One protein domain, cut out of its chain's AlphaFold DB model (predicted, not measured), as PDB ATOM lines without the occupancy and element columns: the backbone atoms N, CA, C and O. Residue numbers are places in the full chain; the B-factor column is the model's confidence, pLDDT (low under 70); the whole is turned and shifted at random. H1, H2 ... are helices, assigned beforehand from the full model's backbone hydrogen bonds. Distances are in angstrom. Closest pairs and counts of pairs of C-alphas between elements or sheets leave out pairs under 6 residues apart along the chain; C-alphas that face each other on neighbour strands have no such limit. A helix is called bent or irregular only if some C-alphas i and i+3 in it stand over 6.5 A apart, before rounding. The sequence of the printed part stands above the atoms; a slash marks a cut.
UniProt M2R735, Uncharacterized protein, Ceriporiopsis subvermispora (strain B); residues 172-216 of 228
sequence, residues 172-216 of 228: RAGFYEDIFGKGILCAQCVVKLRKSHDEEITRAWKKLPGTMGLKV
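This is residues 172 to 216 of the 228 residues of an uncharacterized protein of Ceriporiopsis subvermispora (strain B) (UniProt M2R735). A short helix, H1, folds back through a tight link beside the first part of one long helix, H2, as a lopsided helical hairpin. H2, 34.2 A from first to last C-alpha, makes most of the length of the rod, and its residues 198 to 207 and 209 to 211 stick out free of H1. The printed part has 45 residues with two named helices, H1 then H2, and no named strand; the class is all helix. It is extended, with a radius of gyration of the C-alphas of 14.6 A and spans of 44 by 16 by 12 A.

H1, residues 173 to 181, and H2, residues 187 to 211, form a hairpin. They touch, the closest C-alphas being those of Tyr 176 and Val 190, 6.7 A apart. H2 touches H1 with residues 187 to 194 alone. They run opposite ways at a shallow tilt of 31 degrees. Every O i to N i+4 pair is within hydrogen-bond range in H1, and 19 of 21 in H2.

H1 begins at C-alpha 173 (111.603, 5.043, -15.942) and is 12.0 A long. H2 is 34.2 A long and ends at C-alpha 211 (102.768, -14.403, 0.174). It has a kink of 34 degrees near residue 205 and is irregular, with C-alphas 206 and 209 7.9 A apart.

The two C-alphas farthest apart, of Gly 183 and Lys 215, are 44.3 A apart. The printed part has no cut. The model's pLDDT is under 70 at residues 172 to 175 and 177 to 180.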
ATOM      1  N   ARG A 172     109.297   1.757 -14.531       60.31
ATOM      2  CA  ARG A 172     109.638   2.797 -13.537       60.31
ATOM      3  C   ARG A 172     110.327   4.029 -14.105       60.31
ATOM      4  O   ARG A 172     110.393   5.036 -13.412       60.31
ATOM      5  N   ALA A 173     110.842   3.952 -15.333       59.53
ATOM      6  CA  ALA A 173     111.603   5.043 -15.942       59.53
ATOM      7  C   ALA A 173     110.791   6.352 -15.959       59.53
ATOM      8  O   ALA A 173     111.234   7.350 -15.398       59.53
ATOM      9  N   GLY A 174     109.539   6.290 -16.426       62.47
ATOM     10  CA  GLY A 174     108.663   7.461 -16.484       62.47
ATOM     11  C   GLY A 174     108.270   8.043 -15.120       62.47
ATOM     12  O   GLY A 174     107.992   9.229 -15.036       62.47
ATOM     13  N   PHE A 175     108.276   7.258 -14.034       68.50
ATOM     14  CA  PHE A 175     107.923   7.767 -12.699       68.50
ATOM     15  C   PHE A 175     109.003   8.696 -12.138       68.50
ATOM     16  O   PHE A 175     108.702   9.770 -11.620       68.50
ATOM     17  N   TYR A 176     110.270   8.294 -12.246       71.25
ATOM     18  CA  TYR A 176     111.375   9.105 -11.735       71.25
ATOM     19  C   TYR A 176     111.632  10.329 -12.615       71.25
ATOM     20  O   TYR A 176     111.926  11.396 -12.081       71.25
ATOM     21  N   GLU A 177     111.483  10.185 -13.934       68.12
ATOM     22  CA  GLU A 177     111.555  11.299 -14.884       68.12
ATOM     23  C   GLU A 177     110.445  12.323 -14.641       68.12
ATOM     24  O   GLU A 177     110.723  13.516 -14.652       68.12
ATOM     25  N   ASP A 178     109.220  11.886 -14.337       69.06
ATOM     26  CA  ASP A 178     108.102  12.781 -14.021       69.06
ATOM     27  C   ASP A 178     108.340  13.567 -12.720       69.06
ATOM     28  O   ASP A 178     108.187  14.787 -12.684       69.06
ATOM     29  N   ILE A 179     108.788  12.901 -11.651       69.06
ATOM     30  CA  ILE A 179     109.091  13.564 -10.369       69.06
ATOM     31  C   ILE A 179     110.275  14.530 -10.501       69.06
ATOM     32  O   ILE A 179     110.237  15.633  -9.947       69.06
ATOM     33  N   PHE A 180     111.326  14.124 -11.217       68.06
ATOM     34  CA  PHE A 180     112.492  14.970 -11.463       68.06
ATOM     35  C   PHE A 180     112.146  16.153 -12.375       68.06
ATOM     36  O   PHE A 180     112.472  17.291 -12.046       68.06
ATOM     37  N   GLY A 181     111.434  15.906 -13.478       71.56
ATOM     38  CA  GLY A 181     111.005  16.920 -14.444       71.56
ATOM     39  C   GLY A 181     110.043  17.950 -13.852       71.56
ATOM     40  O   GLY A 181     110.070  19.113 -14.245       71.56
ATOM     41  N   LYS A 182     109.255  17.562 -12.841       78.69
ATOM     42  CA  LYS A 182     108.415  18.469 -12.040       78.69
ATOM     43  C   LYS A 182     109.182  19.235 -10.953       78.69
ATOM     44  O   LYS A 182     108.570  20.011 -10.225       78.69
ATOM     45  N   GLY A 183     110.489  19.009 -10.797       76.38
ATOM     46  CA  GLY A 183     111.317  19.667  -9.781       76.38
ATOM     47  C   GLY A 183     110.987  19.268  -8.340       76.38
ATOM     48  O   GLY A 183     111.371  19.972  -7.409       76.38
ATOM     49  N   ILE A 184     110.277  18.153  -8.133       83.69
ATOM     50  CA  ILE A 184     109.827  17.713  -6.802       83.69
ATOM     51  C   ILE A 184     111.010  17.198  -5.971       83.69
ATOM     52  O   ILE A 184     111.048  17.392  -4.757       83.69
ATOM     53  N   LEU A 185     111.987  16.544  -6.611       82.19
ATOM     54  CA  LEU A 185     113.178  15.994  -5.962       82.19
ATOM     55  C   LEU A 185     114.453  16.390  -6.712       82.19
ATOM     56  O   LEU A 185     114.487  16.405  -7.940       82.19
ATOM     57  N   CYS A 186     115.540  16.624  -5.970       88.88
ATOM     58  CA  CYS A 186     116.863  16.813  -6.565       88.88
ATOM     59  C   CYS A 186     117.454  15.485  -7.079       88.88
ATOM     60  O   CYS A 186     117.053  14.400  -6.646       88.88
ATOM     61  N   ALA A 187     118.476  15.559  -7.940       86.06
ATOM     62  CA  ALA A 187     119.102  14.384  -8.558       86.06
ATOM     63  C   ALA A 187     119.577  13.329  -7.536       86.06
ATOM     64  O   ALA A 187     119.356  12.133  -7.716       86.06
ATOM     65  N   GLN A 188     120.170  13.757  -6.415       88.31
ATOM     66  CA  GLN A 188     120.625  12.837  -5.365       88.31
ATOM     67  C   GLN A 188     119.462  12.127  -4.657       88.31
ATOM     68  O   GLN A 188     119.575  10.949  -4.313       88.31
ATOM     69  N   CYS A 189     118.338  12.822  -4.447       85.69
ATOM     70  CA  CYS A 189     117.141  12.225  -3.861       85.69
ATOM     71  C   CYS A 189     116.528  11.182  -4.801       85.69
ATOM     72  O   CYS A 189     116.144  10.115  -4.335       85.69
ATOM     73  N   VAL A 190     116.517  11.437  -6.113       83.50
ATOM     74  CA  VAL A 190     116.053  10.465  -7.120       83.50
ATOM     75  C   VAL A 190     116.912   9.196  -7.108       83.50
ATOM     76  O   VAL A 190     116.368   8.093  -7.097       83.50
ATOM     77  N   VAL A 191     118.241   9.325  -7.035       84.44
ATOM     78  CA  VAL A 191     119.154   8.166  -6.942       84.44
ATOM     79  C   VAL A 191     118.894   7.347  -5.676       84.44
ATOM     80  O   VAL A 191     118.770   6.122  -5.747       84.44
ATOM     81  N   LYS A 192     118.776   8.007  -4.516       85.62
ATOM     82  CA  LYS A 192     118.477   7.330  -3.243       85.62
ATOM     83  C   LYS A 192     117.116   6.634  -3.277       85.62
ATOM     84  O   LYS A 192     117.018   5.486  -2.850       85.62
ATOM     85  N   LEU A 193     116.097   7.303  -3.816       81.44
ATOM     86  CA  LEU A 193     114.751   6.754  -3.959       81.44
ATOM     87  C   LEU A 193     114.756   5.508  -4.850       81.44
ATOM     88  O   LEU A 193     114.208   4.481  -4.460       81.44
ATOM     89  N   ARG A 194     115.446   5.560  -5.998       78.69
ATOM     90  CA  ARG A 194     115.596   4.414  -6.905       78.69
ATOM     91  C   ARG A 194     116.235   3.218  -6.202       78.69
ATOM     92  O   ARG A 194     115.684   2.124  -6.269       78.69
ATOM     93  N   LYS A 195     117.341   3.437  -5.480       83.31
ATOM     94  CA  LYS A 195     118.021   2.381  -4.716       83.31
ATOM     95  C   LYS A 195     117.101   1.764  -3.657       83.31
ATOM     96  O   LYS A 195     116.964   0.546  -3.612       83.31
ATOM     97  N   SER A 196     116.436   2.597  -2.852       80.62
ATOM     98  CA  SER A 196     115.493   2.139  -1.821       80.62
ATOM     99  C   SER A 196     114.356   1.309  -2.422       80.62
ATOM    100  O   SER A 196     114.014   0.248  -1.906       80.62
ATOM    101  N   HIS A 197     113.793   1.755  -3.547       77.81
ATOM    102  CA  HIS A 197     112.750   1.017  -4.253       77.81
ATOM    103  C   HIS A 197     113.257  -0.334  -4.771       77.81
ATOM    104  O   HIS A 197     112.596  -1.353  -4.577       77.81
ATOM    105  N   ASP A 198     114.426  -0.379  -5.412       78.94
ATOM    106  CA  ASP A 198     114.978  -1.629  -5.944       78.94
ATOM    107  C   ASP A 198     115.268  -2.649  -4.823       78.94
ATOM    108  O   ASP A 198     114.997  -3.845  -4.982       78.94
ATOM    109  N   GLU A 199     115.706  -2.186  -3.648       81.88
ATOM    110  CA  GLU A 199     115.853  -3.013  -2.442       81.88
ATOM    111  C   GLU A 199     114.508  -3.560  -1.934       81.88
ATOM    112  O   GLU A 199     114.394  -4.751  -1.615       81.88
ATOM    113  N   GLU A 200     113.467  -2.727  -1.877       78.31
ATOM    114  CA  GLU A 200     112.118  -3.138  -1.467       78.31
ATOM    115  C   GLU A 200     111.502  -4.155  -2.427       78.31
ATOM    116  O   GLU A 200     110.910  -5.148  -1.993       78.31
ATOM    117  N   ILE A 201     111.675  -3.952  -3.730       78.00
ATOM    118  CA  ILE A 201     111.214  -4.882  -4.757       78.00
ATOM    119  C   ILE A 201     111.962  -6.203  -4.677       78.00
ATOM    120  O   ILE A 201     111.324  -7.252  -4.715       78.00
ATOM    121  N   THR A 202     113.278  -6.173  -4.482       82.31
ATOM    122  CA  THR A 202     114.069  -7.390  -4.258       82.31
ATOM    123  C   THR A 202     113.567  -8.145  -3.027       82.31
ATOM    124  O   THR A 202     113.411  -9.368  -3.050       82.31
ATOM    125  N   ARG A 203     113.245  -7.425  -1.947       81.50
ATOM    126  CA  ARG A 203     112.675  -8.006  -0.724       81.50
ATOM    127  C   ARG A 203     111.289  -8.611  -0.963       81.50
ATOM    128  O   ARG A 203     111.016  -9.699  -0.457       81.50
ATOM    129  N   ALA A 204     110.427  -7.930  -1.719       82.19
ATOM    130  CA  ALA A 204     109.099  -8.423  -2.076       82.19
ATOM    131  C   ALA A 204     109.183  -9.657  -2.988       82.19
ATOM    132  O   ALA A 204     108.489 -10.639  -2.739       82.19
ATOM    133  N   TRP A 205     110.074  -9.639  -3.984       84.75
ATOM    134  CA  TRP A 205     110.320 -10.749  -4.904       84.75
ATOM    135  C   TRP A 205     110.736 -12.021  -4.169       84.75
ATOM    136  O   TRP A 205     110.126 -13.069  -4.360       84.75
ATOM    137  N   LYS A 206     111.701 -11.922  -3.245       86.44
ATOM    138  CA  LYS A 206     112.167 -13.062  -2.434       86.44
ATOM    139  C   LYS A 206     111.053 -13.726  -1.623       86.44
ATOM    140  O   LYS A 206     111.110 -14.924  -1.369       86.44
ATOM    141  N   LYS A 207     110.038 -12.961  -1.216       85.19
ATOM    142  CA  LYS A 207     108.900 -13.453  -0.422       85.19
ATOM    143  C   LYS A 207     107.689 -13.834  -1.275       85.19
ATOM    144  O   LYS A 207     106.729 -14.373  -0.727       85.19
ATOM    145  N   LEU A 208     107.718 -13.568  -2.584       85.62
ATOM    146  CA  LEU A 208     106.547 -13.616  -3.456       85.62
ATOM    147  C   LEU A 208     105.780 -14.954  -3.379       85.62
ATOM    148  O   LEU A 208     104.589 -14.902  -3.072       85.62
ATOM    149  N   PRO A 209     106.398 -16.144  -3.534       89.25
ATOM    150  CA  PRO A 209     105.665 -17.409  -3.445       89.25
ATOM    151  C   PRO A 209     104.991 -17.589  -2.083       89.25
ATOM    152  O   PRO A 209     103.812 -17.930  -2.010       89.25
ATOM    153  N   GLY A 210     105.714 -17.270  -1.005       85.38
ATOM    154  CA  GLY A 210     105.215 -17.382   0.364       85.38
ATOM    155  C   GLY A 210     104.002 -16.491   0.632       85.38
ATOM    156  O   GLY A 210     103.070 -16.928   1.301       85.38
ATOM    157  N   THR A 211     103.947 -15.288   0.044       82.75
ATOM    158  CA  THR A 211     102.768 -14.403   0.174       82.75
ATOM    159  C   THR A 211     101.494 -14.984  -0.440       82.75
ATOM    160  O   THR A 211     100.399 -14.581  -0.061       82.75
ATOM    161  N   MET A 212     101.626 -15.943  -1.357       85.81
ATOM    162  CA  MET A 212     100.511 -16.648  -1.995       85.81
ATOM    163  C   MET A 212     100.367 -18.084  -1.475       85.81
ATOM    164  O   MET A 212      99.618 -18.873  -2.050       85.81
ATOM    165  N   GLY A 213     101.087 -18.450  -0.407       86.75
ATOM    166  CA  GLY A 213     101.082 -19.797   0.165       86.75
ATOM    167  C   GLY A 213     101.645 -20.872  -0.770       86.75
ATOM    168  O   GLY A 213     101.220 -22.025  -0.693       86.75
ATOM    169  N   LEU A 214     102.527 -20.501  -1.701       88.94
ATOM    170  CA  LEU A 214     103.178 -21.415  -2.641       88.94
ATOM    171  C   LEU A 214     104.533 -21.865  -2.086       88.94
ATOM    172  O   LEU A 214     105.272 -21.063  -1.508       88.94
ATOM    173  N   LYS A 215     104.883 -23.132  -2.314       88.19
ATOM    174  CA  LYS A 215     106.201 -23.691  -2.002       88.19
ATOM    175  C   LYS A 215     106.937 -23.968  -3.305       88.19
ATOM    176  O   LYS A 215     106.840 -25.059  -3.826       88.19
ATOM    177  N   VAL A 216     107.670 -22.985  -3.820       88.00
ATOM    178  CA  VAL A 216     108.459 -23.162  -5.048       88.00
ATOM    179  C   VAL A 216     109.918 -23.437  -4.674       88.00
ATOM    180  O   VAL A 216     110.579 -22.531  -4.150       88.00
TER     181      VAL A 216